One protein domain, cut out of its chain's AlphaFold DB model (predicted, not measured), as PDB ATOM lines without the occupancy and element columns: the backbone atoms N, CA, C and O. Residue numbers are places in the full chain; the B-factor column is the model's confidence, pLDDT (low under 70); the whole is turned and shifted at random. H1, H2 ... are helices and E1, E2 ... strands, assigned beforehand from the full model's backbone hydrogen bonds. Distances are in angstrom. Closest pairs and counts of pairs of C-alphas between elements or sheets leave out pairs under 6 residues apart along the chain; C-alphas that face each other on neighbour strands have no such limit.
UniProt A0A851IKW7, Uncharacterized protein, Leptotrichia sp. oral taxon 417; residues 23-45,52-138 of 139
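This is residues 23 to 45 and 52 to 138 of the 139 residues of an uncharacterized protein of Leptotrichia sp. oral taxon 417 (UniProt A0A851IKW7). One strongly twisted sheet of nine strands makes the body; its long strands E2, E3 and E6 bend sharply, and a single helix, H1, covers part of one face. The tail after E9 comes back to E7, where residues 136 to 137 pair with residues 109 to 110, while the hairpin of E5 and E6 reaches away to the other end. The printed part has 110 residues, with E1 to E6, then H1, then E7 to E9 along the chain; the class is mostly strand, and the branched sheet is mixed. The whole is compact and rounded, with a radius of gyration of the C-alphas of 13.0 A and spans of 32 by 31 by 24 A.

E3, residues 54 to 64, bends by 103 degrees at residue 60. E2, residues 32 to 41, is antiparallel to E3 on one side of it, with N 37 and O 58 2.8 A apart. On the other side of E3 are E4, residues 67 to 69, with N 69 to O 62 at 2.8 A, and E6, residues 78 to 88, with N 83 to O 59 at 2.7 A, both antiparallel to E3. E3 and E4 form a hairpin. E5, residues 71 to 75, forms a hairpin with E6, with N 73 to O 80 at 2.8 A. E9, residues 127 to 132, is parallel to E6 at 26 degrees, with N 86 to O 129 at 2.7 A. E8, residues 115 to 120, forms a hairpin with E9, with N 119 to O 128 at 2.8 A. E1, residues 23 to 26, is an edge strand antiparallel to E8, with N 25 to O 116 at 2.8 A. E7, residues 107 to 110, is antiparallel to E2, with N 33 to O 108 at 2.8 A. H1, residues 92 to 105, is on the sheet at a height of 8.8 A, over E3 and E6 and only just over E2, where 3 of its 14 C-alphas fall. It runs along the strands, at 26 degrees to E3 on the local plane. The closest C-alphas of H1 and E2 are those of Thr 103 and Leu 36, 6.8 A apart. In H1, 9 of 10 O i to N i+4 pairs are within hydrogen-bond range.

E1 begins at C-alpha 23, (147.929, 155.753, 82.206). E6 is 26.0 A long, E2 and E3 20.3 A each, and H1 20.1 A. E9 ends at C-alpha 132, (143.172, 144.575, 73.199).

The C-alphas farthest apart, those of Asp 77 and Gly 113, are 37.7 A apart. Residues 46 to 51 are not printed, and C-alphas 45 and 52 are 10.7 A apart across the cut. Of the links printed whole, none is long. pLDDT is under 70 at residues 43 to 45, 52 and 122 to 124.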
ATOM      1  N   GLN A  23     147.287 156.510  81.145       90.44
ATOM      2  CA  GLN A  23     147.929 155.753  82.206       90.44
ATOM      3  C   GLN A  23     147.813 154.252  81.943       90.44
ATOM      4  O   GLN A  23     146.721 153.689  81.891       90.44
ATOM      5  N   ARG A  24     148.948 153.550  81.869       94.00
ATOM      6  CA  ARG A  24     148.960 152.079  81.824       94.00
ATOM      7  C   ARG A  24     148.695 151.490  83.211       94.00
ATOM      8  O   ARG A  24     149.340 151.857  84.189       94.00
ATOM      9  N   VAL A  25     147.774 150.533  83.280       95.25
ATOM     10  CA  VAL A  25     147.368 149.843  84.511       95.25
ATOM     11  C   VAL A  25     147.530 148.335  84.339       95.25
ATOM     12  O   VAL A  25     147.003 147.752  83.391       95.25
ATOM     13  N   THR A  26     148.225 147.685  85.277       97.69
ATOM     14  CA  THR A  26     148.282 146.216  85.366       97.69
ATOM     15  C   THR A  26     147.013 145.684  86.022       97.69
ATOM     16  O   THR A  26     146.644 146.105  87.121       97.69
ATOM     17  N   ILE A  27     146.356 144.741  85.357       97.56
ATOM     18  CA  ILE A  27     145.076 144.162  85.758       97.56
ATOM     19  C   ILE A  27     145.282 143.165  86.903       97.56
ATOM     20  O   ILE A  27     146.065 142.218  86.799       97.56
ATOM     21  N   LYS A  28     144.530 143.341  87.990       97.69
ATOM     22  CA  LYS A  28     144.424 142.401  89.113       97.69
ATOM     23  C   LYS A  28     143.205 141.482  88.944       97.69
ATOM     24  O   LYS A  28     142.235 141.874  88.282       97.69
ATOM     25  N   PRO A  29     143.215 140.288  89.571       97.69
ATOM     26  CA  PRO A  29     142.059 139.397  89.605       97.69
ATOM     27  C   PRO A  29     140.772 140.101  90.040       97.69
ATOM     28  O   PRO A  29     140.792 140.974  90.906       97.69
ATOM     29  N   GLY A  30     139.655 139.704  89.429       95.81
ATOM     30  CA  GLY A  30     138.338 140.270  89.724       95.81
ATOM     31  C   GLY A  30     138.030 141.595  89.021       95.81
ATOM     32  O   GLY A  30     137.012 142.200  89.339       95.81
ATOM     33  N   SER A  31     138.861 142.040  88.072       98.31
ATOM     34  CA  SER A  31     138.552 143.216  87.252       98.31
ATOM     35  C   SER A  31     137.605 142.859  86.093       98.31
ATOM     36  O   SER A  31     137.809 141.847  85.417       98.31
ATOM     37  N   TYR A  32     136.576 143.676  85.857       98.31
ATOM     38  CA  TYR A  32     135.550 143.453  84.824       98.31
ATOM     39  C   TYR A  32     134.795 144.741  84.463       98.31
ATOM     40  O   TYR A  32     134.834 145.708  85.219       98.31
ATOM     41  N   CYS A  33     134.038 144.733  83.367       98.25
ATOM     42  CA  CYS A  33     132.950 145.681  83.100       98.25
ATOM     43  C   CYS A  33     131.623 144.931  82.978       98.25
ATOM     44  O   CYS A  33     131.604 143.820  82.450       98.25
ATOM     45  N   ASP A  34     130.527 145.488  83.493       97.19
ATOM     46  CA  ASP A  34     129.208 144.845  83.475       97.19
ATOM     47  C   ASP A  34     128.050 145.811  83.208       97.19
ATOM     48  O   ASP A  34     128.158 147.027  83.380       97.19
ATOM     49  N   GLY A  35     126.939 145.243  82.732       95.88
ATOM     50  CA  GLY A  35     125.749 145.998  82.363       95.88
ATOM     51  C   GLY A  35     125.978 146.855  81.123       95.88
ATOM     52  O   GLY A  35     125.837 148.069  81.209       95.88
ATOM     53  N   LEU A  36     126.379 146.247  80.006       95.25
ATOM     54  CA  LEU A  36     126.366 146.878  78.689       95.25
ATOM     55  C   LEU A  36     125.043 147.627  78.485       95.25
ATOM     56  O   LEU A  36     123.960 147.060  78.624       95.25
ATOM     57  N   LYS A  37     125.166 148.909  78.161       92.25
ATOM     58  CA  LYS A  37     124.066 149.806  77.825       92.25
ATOM     59  C   LYS A  37     123.996 150.024  76.322       92.25
ATOM     60  O   LYS A  37     122.948 149.812  75.727       92.25
ATOM     61  N   TYR A  38     125.129 150.390  75.722       90.62
ATOM     62  CA  TYR A  38     125.223 150.721  74.303       90.62
ATOM     63  C   TYR A  38     126.536 150.219  73.704       90.62
ATOM     64  O   TYR A  38     127.567 150.157  74.381       90.62
ATOM     65  N   VAL A  39     126.473 149.896  72.418       91.62
ATOM     66  CA  VAL A  39     127.628 149.795  71.524       91.62
ATOM     67  C   VAL A  39     127.667 151.125  70.776       91.62
ATOM     68  O   VAL A  39     126.680 151.469  70.129       91.62
ATOM     69  N   LEU A  40     128.726 151.910  70.970       85.81
ATOM     70  CA  LEU A  40     128.795 153.301  70.508       85.81
ATOM     71  C   LEU A  40     129.313 153.421  69.066       85.81
ATOM     72  O   LEU A  40     129.084 154.443  68.431       85.81
ATOM     73  N   GLY A  41     129.958 152.384  68.530       76.12
ATOM     74  CA  GLY A  41     130.657 152.422  67.247       76.12
ATOM     75  C   GLY A  41     132.144 152.764  67.410       76.12
ATOM     76  O   GLY A  41     132.610 153.167  68.482       76.12
ATOM     77  N   SER A  42     132.905 152.615  66.324       71.50
ATOM     78  CA  SER A  42     134.223 153.244  66.178       71.50
ATOM     79  C   SER A  42     134.065 154.719  65.802       71.50
ATOM     80  O   SER A  42     133.211 155.048  64.981       71.50
ATOM     81  N   GLU A  43     134.907 155.597  66.352       57.31
ATOM     82  CA  GLU A  43     134.898 157.038  66.041       57.31
ATOM     83  C   GLU A  43     135.466 157.332  64.626       57.31
ATOM     84  O   GLU A  43     135.213 158.407  64.098       57.31
ATOM     85  N   ASP A  44     136.115 156.363  63.955       49.50
ATOM     86  CA  ASP A  44     136.758 156.528  62.634       49.50
ATOM     87  C   ASP A  44     136.199 155.588  61.547       49.50
ATOM     88  O   ASP A  44     136.873 154.667  61.084       49.50
ATOM     89  N   TYR A  45     134.964 155.807  61.094       45.84
ATOM     90  CA  TYR A  45     134.416 155.070  59.939       45.84
ATOM     91  C   TYR A  45     134.796 155.656  58.562       45.84
ATOM     92  O   TYR A  45     134.279 155.180  57.553       45.84
ATOM     93  N   ASP A  52     143.116 150.594  62.691       63.88
ATOM     94  CA  ASP A  52     142.890 149.930  63.990       63.88
ATOM     95  C   ASP A  52     141.406 149.564  64.142       63.88
ATOM     96  O   ASP A  52     140.566 150.412  64.425       63.88
ATOM     97  N   ALA A  53     141.042 148.289  63.978       80.19
ATOM     98  CA  ALA A  53     139.664 147.861  64.215       80.19
ATOM     99  C   ALA A  53     139.352 147.950  65.718       80.19
ATOM    100  O   ALA A  53     139.846 147.133  66.494       80.19
ATOM    101  N   TYR A  54     138.523 148.899  66.149       88.81
ATOM    102  CA  TYR A  54     138.067 148.987  67.537       88.81
ATOM    103  C   TYR A  54     136.559 149.202  67.636       88.81
ATOM    104  O   TYR A  54     135.892 149.519  66.662       88.81
ATOM    105  N   GLU A  55     136.023 148.992  68.832       91.38
ATOM    106  CA  GLU A  55     134.628 149.260  69.176       91.38
ATOM    107  C   GLU A  55     134.590 149.869  70.576       91.38
ATOM    108  O   GLU A  55     135.345 149.435  71.461       91.38
ATOM    109  N   ILE A  56     133.730 150.866  70.784       92.25
ATOM    110  CA  ILE A  56     133.547 151.491  72.093       92.25
ATOM    111  C   ILE A  56     132.234 151.000  72.695       92.25
ATOM    112  O   ILE A  56     131.153 151.136  72.135       92.25
ATOM    113  N   TYR A  57     132.326 150.444  73.895       93.75
ATOM    114  CA  TYR A  57     131.190 149.935  74.646       93.75
ATOM    115  C   TYR A  57     130.929 150.822  75.856       93.75
ATOM    116  O   TYR A  57     131.844 151.092  76.639       93.75
ATOM    117  N   LEU A  58     129.672 151.205  76.071       94.06
ATOM    118  CA  LEU A  58     129.256 151.818  77.326       94.06
ATOM    119  C   LEU A  58     128.710 150.748  78.268       94.06
ATOM    120  O   LEU A  58     127.633 150.198  78.044       94.06
ATOM    121  N   PHE A  59     129.425 150.489  79.356       95.62
ATOM    122  CA  PHE A  59     128.957 149.632  80.444       95.62
ATOM    123  C   PHE A  59     128.374 150.458  81.584       95.62
ATOM    124  O   PHE A  59     128.748 151.605  81.795       95.62
ATOM    125  N   GLY A  60     127.505 149.862  82.393       94.94
ATOM    126  CA  GLY A  60     126.984 150.482  83.602       94.94
ATOM    127  C   GLY A  60     128.084 150.752  84.627       94.94
ATOM    128  O   GLY A  60     127.972 151.712  85.381       94.94
ATOM    129  N   LYS A  61     129.141 149.932  84.686       95.44
ATOM    130  CA  LYS A  61     130.406 150.208  85.398       95.44
ATOM    131  C   LYS A  61     131.549 149.369  84.849       95.44
ATOM    132  O   LYS A  61     131.332 148.300  84.281       95.44
ATOM    133  N   CYS A  62     132.759 149.787  85.198       97.50
ATOM    134  CA  CYS A  62     133.928 148.921  85.233       97.50
ATOM    135  C   CYS A  62     134.495 148.856  86.654       97.50
ATOM    136  O   CYS A  62     134.638 149.872  87.327       97.50
ATOM    137  N   VAL A  63     134.814 147.659  87.135       98.06
ATOM    138  CA  VAL A  63     135.583 147.438  88.360       98.06
ATOM    139  C   VAL A  63     137.011 147.119  87.947       98.06
ATOM    140  O   VAL A  63     137.267 146.029  87.449       98.06
ATOM    141  N   ILE A  64     137.945 148.049  88.145       97.88
ATOM    142  CA  ILE A  64     139.362 147.860  87.807       97.88
ATOM    143  C   ILE A  64     140.174 147.875  89.095       97.88
ATOM    144  O   ILE A  64     140.179 148.864  89.830       97.88
ATOM    145  N   ASN A  65     140.858 146.766  89.388       97.31
ATOM    146  CA  ASN A  65     141.693 146.610  90.582       97.31
ATOM    147  C   ASN A  65     140.960 146.937  91.900       97.31
ATOM    148  O   ASN A  65     141.544 147.521  92.810       97.31
ATOM    149  N   GLY A  66     139.675 146.572  91.988       96.44
ATOM    150  CA  GLY A  66     138.825 146.801  93.163       96.44
ATOM    151  C   GLY A  66     138.178 148.188  93.241       96.44
ATOM    152  O   GLY A  66     137.370 148.421  94.134       96.44
ATOM    153  N   LYS A  67     138.482 149.100  92.309       96.62
ATOM    154  CA  LYS A  67     137.839 150.419  92.223       96.62
ATOM    155  C   LYS A  67     136.726 150.407  91.187       96.62
ATOM    156  O   LYS A  67     136.905 149.858  90.104       96.62
ATOM    157  N   ILE A  68     135.596 151.024  91.520       96.31
ATOM    158  CA  ILE A  68     134.455 151.178  90.614       96.31
ATOM    159  C   ILE A  68     134.636 152.471  89.820       96.31
ATOM    160  O   ILE A  68     134.842 153.529  90.407       96.31
ATOM    161  N   TYR A  69     134.517 152.374  88.503       93.56
ATOM    162  CA  TYR A  69     134.548 153.487  87.567       93.56
ATOM    163  C   TYR A  69     133.186 153.623  86.902       93.56
ATOM    164  O   TYR A  69     132.635 152.648  86.373       93.56
ATOM    165  N   ARG A  70     132.656 154.842  86.996       91.25
ATOM    166  CA  ARG A  70     131.441 155.351  86.367       91.25
ATOM    167  C   ARG A  70     131.620 156.860  86.220       91.25
ATOM    168  O   ARG A  70     131.975 157.504  87.204       91.25
ATOM    169  N   SER A  71     131.349 157.403  85.051       84.50
ATOM    170  CA  SER A  71     131.240 158.836  84.805       84.50
ATOM    171  C   SER A  71     129.853 159.145  84.250       84.50
ATOM    172  O   SER A  71     129.179 158.275  83.684       84.50
ATOM    173  N   LYS A  72     129.392 160.375  84.487       83.50
ATOM    174  CA  LYS A  72     128.303 160.926  83.682       83.50
ATOM    175  C   LYS A  72     128.837 161.101  82.270       83.50
ATOM    176  O   LYS A  72     130.000 161.452  82.130       83.50
ATOM    177  N   THR A  73     128.005 160.804  81.289       76.12
ATOM    178  CA  THR A  73     128.336 160.952  79.882       76.12
ATOM    179  C   THR A  73     127.083 161.258  79.089       76.12
ATOM    180  O   THR A  73     125.994 160.835  79.478       76.12
ATOM    181  N   VAL A  74     127.232 161.985  77.990       71.50
ATOM    182  CA  VAL A  74     126.137 162.263  77.064       71.50
ATOM    183  C   VAL A  74     126.273 161.320  75.877       71.50
ATOM    184  O   VAL A  74     127.349 161.194  75.287       71.50
ATOM    185  N   TRP A  75     125.191 160.624  75.539       70.50
ATOM    186  CA  TRP A  75     125.123 159.793  74.341       70.50
ATOM    187  C   TRP A  75     123.770 159.975  73.665       70.50
ATOM    188  O   TRP A  75     122.749 159.732  74.297       70.50
ATOM    189  N   ILE A  76     123.771 160.381  72.389       72.00
ATOM    190  CA  ILE A  76     122.550 160.672  71.609       72.00
ATOM    191  C   ILE A  76     121.634 161.637  72.383       72.00
ATOM    192  O   ILE A  76     120.474 161.344  72.642       72.00
ATOM    193  N   ASP A  77     122.195 162.762  72.831       72.75
ATOM    194  CA  ASP A  77     121.486 163.808  73.585       72.75
ATOM    195  C   ASP A  77     120.823 163.352  74.905       72.75
ATOM    196  O   ASP A  77     120.079 164.112  75.526       72.75
ATOM    197  N   GLU A  78     121.125 162.139  75.384       74.38
ATOM    198  CA  GLU A  78     120.667 161.625  76.672       74.38
ATOM    199  C   GLU A  78     121.801 161.613  77.702       74.38
ATOM    200  O   GLU A  78     122.863 161.007  77.504       74.38
ATOM    201  N   ASP A  79     121.542 162.233  78.856       79.81
ATOM    202  CA  ASP A  79     122.382 162.098  80.041       79.81
ATOM    203  C   ASP A  79     122.341 160.649  80.535       79.81
ATOM    204  O   ASP A  79     121.325 160.146  81.026       79.81
ATOM    205  N   THR A  80     123.481 159.972  80.475       85.56
ATOM    206  CA  THR A  80     123.627 158.617  80.994       85.56
ATOM    207  C   THR A  80     124.825 158.502  81.927       85.56
ATOM    208  O   THR A  80     125.672 159.381  82.055       85.56
ATOM    209  N   VAL A  81     124.871 157.405  82.677       88.25
ATOM    210  CA  VAL A  81     125.962 157.110  83.614       88.25
ATOM    211  C   VAL A  81     126.559 155.769  83.251       88.25
ATOM    212  O   VAL A  81     125.856 154.755  83.272       88.25
ATOM    213  N   GLY A  82     127.849 155.734  82.955       92.00
ATOM    214  CA  GLY A  82     128.502 154.499  82.555       92.00
ATOM    215  C   GLY A  82     130.016 154.580  82.596       92.00
ATOM    216  O   GLY A  82     130.596 155.513  83.130       92.00
ATOM    217  N   SER A  83     130.662 153.551  82.076       92.88
ATOM    218  CA  SER A  83     132.102 153.483  81.897       92.88
ATOM    219  C   SER A  83     132.369 153.027  80.476       92.88
ATOM    220  O   SER A  83     131.870 151.976  80.062       92.88
ATOM    221  N   ARG A  84     133.157 153.812  79.744       93.25
ATOM    222  CA  ARG A  84     133.540 153.495  78.370       93.25
ATOM    223  C   ARG A  84     134.675 152.474  78.370       93.25
ATOM    224  O   ARG A  84     135.669 152.633  79.084       93.25
ATOM    225  N   LEU A  85     134.510 151.421  77.580       95.44
ATOM    226  CA  LEU A  85     135.525 150.415  77.294       95.44
ATOM    227  C   LEU A  85     135.742 150.377  75.781       95.44
ATOM    228  O   LEU A  85     134.857 149.946  75.055       95.44
ATOM    229  N   GLN A  86     136.912 150.794  75.321       94.88
ATOM    230  CA  GLN A  86     137.361 150.638  73.943       94.88
ATOM    231  C   GLN A  86     138.134 149.326  73.812       94.88
ATOM    232  O   GLN A  86     139.111 149.090  74.534       94.88
ATOM    233  N   ILE A  87     137.693 148.461  72.902       95.44
ATOM    234  CA  ILE A  87     138.339 147.173  72.641       95.44
ATOM    235  C   ILE A  87     138.931 147.194  71.240       95.44
ATOM    236  O   ILE A  87     138.203 147.393  70.277       95.44
ATOM    237  N   TYR A  88     140.237 146.953  71.140       92.88
ATOM    238  CA  TYR A  88     140.940 146.781  69.869       92.88
ATOM    239  C   TYR A  88     140.913 145.317  69.428       92.88
ATOM    240  O   TYR A  88     141.205 144.414  70.223       92.88
ATOM    241  N   PHE A  89     140.625 145.099  68.153       89.81
ATOM    242  CA  PHE A  89     140.526 143.814  67.480       89.81
ATOM    243  C   PHE A  89     141.659 143.636  66.474       89.81
ATOM    244  O   PHE A  89     142.226 144.594  65.966       89.81
ATOM    245  N   ASP A  90     141.960 142.382  66.158       85.19
ATOM    246  CA  ASP A  90     142.905 142.032  65.100       85.19
ATOM    247  C   ASP A  90     142.320 142.297  63.700       85.19
ATOM    248  O   ASP A  90     143.068 142.437  62.739       85.19
ATOM    249  N   ASN A  91     140.985 142.287  63.563       81.31
ATOM    250  CA  ASN A  91     140.258 142.595  62.329       81.31
ATOM    251  C   ASN A  91     138.755 142.821  62.587       81.31
ATOM    252  O   ASN A  91     138.214 142.455  63.635       81.31
ATOM    253  N   PHE A  92     138.052 143.350  61.584       78.62
ATOM    254  CA  PHE A  92     136.620 143.650  61.659       78.62
ATOM    255  C   PHE A  92     135.720 142.414  61.862       78.62
ATOM    256  O   PHE A  92     134.744 142.464  62.611       78.62
ATOM    257  N   GLN A  93     136.045 141.269  61.250       81.25
ATOM    258  CA  GLN A  93     135.247 140.043  61.409       81.25
ATOM    259  C   GLN A  93     135.245 139.555  62.868       81.25
ATOM    260  O   GLN A  93     134.224 139.083  63.377       81.25
ATOM    261  N   GLN A  94     136.380 139.702  63.555       86.12
ATOM    262  CA  GLN A  94     136.513 139.403  64.977       86.12
ATOM    263  C   GLN A  94     135.643 140.337  65.829       86.12
ATOM    264  O   GLN A  94     134.995 139.843  66.755       86.12
ATOM    265  N   SER A  95     135.572 141.631  65.488       88.56
ATOM    266  CA  SER A  95     134.731 142.614  66.193       88.56
ATOM    267  C   SER A  95     133.273 142.154  66.260       88.56
ATOM    268  O   SER A  95     132.742 141.966  67.351       88.56
ATOM    269  N   ASN A  96     132.658 141.805  65.125       87.25
ATOM    270  CA  ASN A  96     131.251 141.378  65.087       87.25
ATOM    271  C   ASN A  96     130.956 140.164  65.984       87.25
ATOM    272  O   ASN A  96     129.953 140.124  66.702       87.25
ATOM    273  N   ASN A  97     131.829 139.153  65.969       90.69
ATOM    274  CA  ASN A  97     131.672 137.967  66.816       90.69
ATOM    275  C   ASN A  97     131.772 138.329  68.306       90.69
ATOM    276  O   ASN A  97     130.962 137.882  69.123       90.69
ATOM    277  N   ILE A  98     132.757 139.152  68.660       93.31
ATOM    278  CA  ILE A  98     133.005 139.548  70.042       93.31
ATOM    279  C   ILE A  98     131.909 140.480  70.552       93.31
ATOM    280  O   ILE A  98     131.360 140.198  71.615       93.31
ATOM    281  N   THR A  99     131.506 141.493  69.787       93.25
ATOM    282  CA  THR A  99     130.364 142.364  70.097       93.25
ATOM    283  C   THR A  99     129.116 141.537  70.383       93.25
ATOM    284  O   THR A  99     128.519 141.680  71.446       93.25
ATOM    285  N   ASN A 100     128.785 140.563  69.529       93.44
ATOM    286  CA  ASN A 100     127.648 139.668  69.762       93.44
ATOM    287  C   ASN A 100     127.758 138.872  71.074       93.44
ATOM    288  O   ASN A 100     126.757 138.668  71.769       93.44
ATOM    289  N   LYS A 101     128.958 138.404  71.435       95.94
ATOM    290  CA  LYS A 101     129.190 137.720  72.717       95.94
ATOM    291  C   LYS A 101     129.025 138.674  73.899       95.94
ATOM    292  O   LYS A 101     128.383 138.296  74.877       95.94
ATOM    293  N   ILE A 102     129.561 139.889  73.808       96.75
ATOM    294  CA  ILE A 102     129.445 140.915  74.849       96.75
ATOM    295  C   ILE A 102     127.978 141.285  75.063       96.75
ATOM    296  O   ILE A 102     127.518 141.239  76.200       96.75
ATOM    297  N   THR A 103     127.227 141.551  73.993       95.31
ATOM    298  CA  THR A 103     125.795 141.879  74.058       95.31
ATOM    299  C   THR A 103     124.991 140.781  74.749       95.31
ATOM    300  O   THR A 103     124.157 141.068  75.602       95.31
ATOM    301  N   LYS A 104     125.279 139.506  74.458       96.00
ATOM    302  CA  LYS A 104     124.589 138.374  75.098       96.00
ATOM    303  C   LYS A 104     124.970 138.177  76.563       96.00
ATOM    304  O   LYS A 104     124.123 137.804  77.369       96.00
ATOM    305  N   LYS A 105     126.247 138.350  76.910       96.75
ATOM    306  CA  LYS A 105     126.759 138.077  78.265       96.75
ATOM    307  C   LYS A 105     126.665 139.266  79.202       96.75
ATOM    308  O   LYS A 105     126.735 139.088  80.417       96.75
ATOM    309  N   ASN A 106     126.513 140.464  78.648       96.31
ATOM    310  CA  ASN A 106     126.368 141.713  79.375       96.31
ATOM    311  C   ASN A 106     127.533 142.015  80.346       96.31
ATOM    312  O   ASN A 106     127.387 142.770  81.310       96.31
ATOM    313  N   ARG A 107     128.690 141.371  80.136       96.88
ATOM    314  CA  ARG A 107     129.869 141.453  81.004       96.88
ATOM    315  C   ARG A 107     131.140 141.030  80.269       96.88
ATOM    316  O   ARG A 107     131.146 140.041  79.539       96.88
ATOM    317  N   VAL A 108     132.227 141.742  80.552       98.19
ATOM    318  CA  VAL A 108     133.586 141.459  80.076       98.19
ATOM    319  C   VAL A 108     134.512 141.345  81.279       98.19
ATOM    320  O   VAL A 108     134.565 142.252  82.103       98.19
ATOM    321  N   TYR A 109     135.247 140.245  81.387       98.31
ATOM    322  CA  TYR A 109     136.306 140.069  82.379       98.31
ATOM    323  C   TYR A 109     137.666 140.405  81.773       98.31
ATOM    324  O   TYR A 109     137.889 140.210  80.578       98.31
ATOM    325  N   PHE A 110     138.598 140.849  82.608       98.31
ATOM    326  CA  PHE A 110     139.966 141.149  82.192       98.31
ATOM    327  C   PHE A 110     140.939 140.072  82.669       98.31
ATOM    328  O   PHE A 110     140.832 139.588  83.798       98.31
ATOM    329  N   ILE A 111     141.896 139.694  81.817       98.38
ATOM    330  CA  ILE A 111     142.903 138.679  82.151       98.38
ATOM    331  C   ILE A 111     143.916 139.282  83.143       98.38
ATOM    332  O   ILE A 111     144.565 140.278  82.813       98.38
ATOM    333  N   PRO A 112     144.093 138.705  84.348       97.62
ATOM    334  CA  PRO A 112     145.052 139.215  85.327       97.62
ATOM    335  C   PRO A 112     146.496 139.197  84.814       97.62
ATOM    336  O   PRO A 112     146.881 138.322  84.045       97.62
ATOM    337  N   GLY A 113     147.304 140.165  85.251       95.44
ATOM    338  CA  GLY A 113     148.701 140.331  84.831       95.44
ATOM    339  C   GLY A 113     148.878 141.038  83.483       95.44
ATOM    340  O   GLY A 113     149.970 141.517  83.191       95.44
ATOM    341  N   GLN A 114     147.815 141.170  82.684       97.69
ATOM    342  CA  GLN A 114     147.830 141.979  81.467       97.69
ATOM    343  C   GLN A 114     147.750 143.475  81.784       97.69
ATOM    344  O   GLN A 114     147.392 143.883  82.889       97.69
ATOM    345  N   THR A 115     148.062 144.302  80.790       96.62
ATOM    346  CA  THR A 115     147.958 145.764  80.884       96.62
ATOM    347  C   THR A 115     146.807 146.307  80.047       96.62
ATOM    348  O   THR A 115     146.583 145.846  78.922       96.62
ATOM    349  N   MET A 116     146.136 147.324  80.583       97.00
ATOM    350  CA  MET A 116     145.148 148.164  79.900       97.00
ATOM    351  C   MET A 116     145.529 149.641  80.042       97.00
ATOM    352  O   MET A 116     146.339 149.986  80.905       97.00
ATOM    353  N   VAL A 117     144.966 150.503  79.202       96.00
ATOM    354  CA  VAL A 117     145.184 151.953  79.264       96.00
ATOM    355  C   VAL A 117     143.954 152.611  79.872       96.00
ATOM    356  O   VAL A 117     142.825 152.259  79.538       96.00
ATOM    357  N   LYS A 118     144.183 153.538  80.793       93.38
ATOM    358  CA  LYS A 118     143.206 154.499  81.277       93.38
ATOM    359  C   LYS A 118     143.476 155.809  80.556       93.38
ATOM    360  O   LYS A 118     144.520 156.401  80.787       93.38
ATOM    361  N   GLU A 119     142.553 156.259  79.735       90.56
ATOM    362  CA  GLU A 119     142.547 157.621  79.220       90.56
ATOM    363  C   GLU A 119     141.532 158.425  80.030       90.56
ATOM    364  O   GLU A 119     140.479 157.901  80.407       90.56
ATOM    365  N   THR A 120     141.892 159.653  80.381       85.62
ATOM    366  CA  THR A 120     140.981 160.595  81.036       85.62
ATOM    367  C   THR A 120     140.776 161.742  80.062       85.62
ATOM    368  O   THR A 120     141.770 162.334  79.649       85.62
ATOM    369  N   ASP A 121     139.530 161.996  79.674       75.12
ATOM    370  CA  ASP A 121     139.191 163.136  78.829       75.12
ATOM    371  C   ASP A 121     139.386 164.424  79.641       75.12
ATOM    372  O   ASP A 121     138.945 164.534  80.792       75.12
ATOM    373  N   ASP A 122     140.128 165.364  79.059       60.59
ATOM    374  CA  ASP A 122     140.582 166.579  79.727       60.59
ATOM    375  C   ASP A 122     139.413 167.542  80.031       60.59
ATOM    376  O   ASP A 122     139.539 168.384  80.923       60.59
ATOM    377  N   TYR A 123     138.272 167.419  79.334       60.72
ATOM    378  CA  TYR A 123     137.154 168.364  79.460       60.72
ATOM    379  C   TYR A 123     136.142 168.020  80.558       60.72
ATOM    380  O   TYR A 123     135.650 168.922  81.239       60.72
ATOM    381  N   ASP A 124     135.825 166.744  80.757       68.94
ATOM    382  CA  ASP A 124     134.772 166.295  81.680       68.94
ATOM    383  C   ASP A 124     135.269 165.281  82.728       68.94
ATOM    384  O   ASP A 124     134.525 164.888  83.636       68.94
ATOM    385  N   GLY A 125     136.548 164.893  82.657       73.50
ATOM    386  CA  GLY A 125     137.145 163.895  83.537       73.50
ATOM    387  C   GLY A 125     136.621 162.480  83.285       73.50
ATOM    388  O   GLY A 125     136.800 161.598  84.138       73.50
ATOM    389  N   GLU A 126     135.956 162.245  82.154       80.31
ATOM    390  CA  GLU A 126     135.480 160.931  81.770       80.31
ATOM    391  C   GLU A 126     136.639 159.961  81.575       80.31
ATOM    392  O   GLU A 126     137.696 160.284  81.039       80.31
ATOM    393  N   VAL A 127     136.435 158.722  82.020       87.06
ATOM    394  CA  VAL A 127     137.456 157.683  81.918       87.06
ATOM    395  C   VAL A 127     137.087 156.707  80.815       87.06
ATOM    396  O   VAL A 127     136.093 155.981  80.917       87.06
ATOM    397  N   ARG A 128     137.959 156.620  79.811       91.06
ATOM    398  CA  ARG A 128     137.921 155.599  78.767       91.06
ATOM    399  C   ARG A 128     138.973 154.540  79.066       91.06
ATOM    400  O   ARG A 128     140.166 154.815  79.183       91.06
ATOM    401  N   TRP A 129     138.535 153.296  79.202       95.38
ATOM    402  CA  TRP A 129     139.437 152.159  79.341       95.38
ATOM    403  C   TRP A 129     139.723 151.567  77.972       95.38
ATOM    404  O   TRP A 129     138.791 151.162  77.292       95.38
ATOM    405  N   LYS A 130     140.991 151.463  77.577       95.44
ATOM    406  CA  LYS A 130     141.385 150.882  76.291       95.44
ATOM    407  C   LYS A 130     142.120 149.559  76.486       95.44
ATOM    408  O   LYS A 130     143.031 149.452  77.319       95.44
ATOM    409  N   ILE A 131     141.738 148.529  75.735       96.50
ATOM    410  CA  ILE A 131     142.320 147.189  75.868       96.50
ATOM    411  C   ILE A 131     142.267 146.402  74.554       96.50
ATOM    412  O   ILE A 131     141.359 146.567  73.755       96.50
ATOM    413  N   ASN A 132     143.231 145.510  74.325       95.50
ATOM    414  CA  ASN A 132     143.172 144.575  73.199       95.50
ATOM    415  C   ASN A 132     142.295 143.358  73.542       95.50
ATOM    416  O   ASN A 132     142.359 142.834  74.657       95.50
ATOM    417  N   VAL A 133     141.535 142.862  72.569       95.50
ATOM    418  CA  VAL A 133     140.632 141.712  72.707       95.50
ATOM    419  C   VAL A 133     141.319 140.428  73.200       95.50
ATOM    420  O   VAL A 133     140.711 139.620  73.895       95.50
ATOM    421  N   LYS A 134     142.617 140.232  72.946       96.25
ATOM    422  CA  LYS A 134     143.369 139.072  73.465       96.25
ATOM    423  C   LYS A 134     143.538 139.097  74.987       96.25
ATOM    424  O   LYS A 134     143.921 138.094  75.579       96.25
ATOM    425  N   LYS A 135     143.277 140.242  75.625       97.75
ATOM    426  CA  LYS A 135     143.441 140.473  77.069       97.75
ATOM    427  C   LYS A 135     142.114 140.429  77.837       97.75
ATOM    428  O   LYS A 135     142.100 140.718  79.037       97.75
ATOM    429  N   ILE A 136     141.014 140.068  77.176       97.75
ATOM    430  CA  ILE A 136     139.687 139.953  77.789       97.75
ATOM    431  C   ILE A 136     139.178 138.510  77.786       97.75
ATOM    432  O   ILE A 136     139.664 137.647  77.057       97.75
ATOM    433  N   GLN A 137     138.160 138.254  78.601       97.25
ATOM    434  CA  GLN A 137     137.401 137.011  78.633       97.25
ATOM    435  C   GLN A 137     135.907 137.317  78.708       97.25
ATOM    436  O   GLN A 137     135.464 138.129  79.517       97.25
ATOM    437  N   ILE A 138     135.119 136.610  77.903       95.44
ATOM    438  CA  ILE A 138     133.657 136.692  77.900       95.44
ATOM    439  C   ILE A 138     133.153 135.278  78.197       95.44
ATOM    440  O   ILE A 138     133.405 134.366  77.411       95.44
TER     441      ILE A 138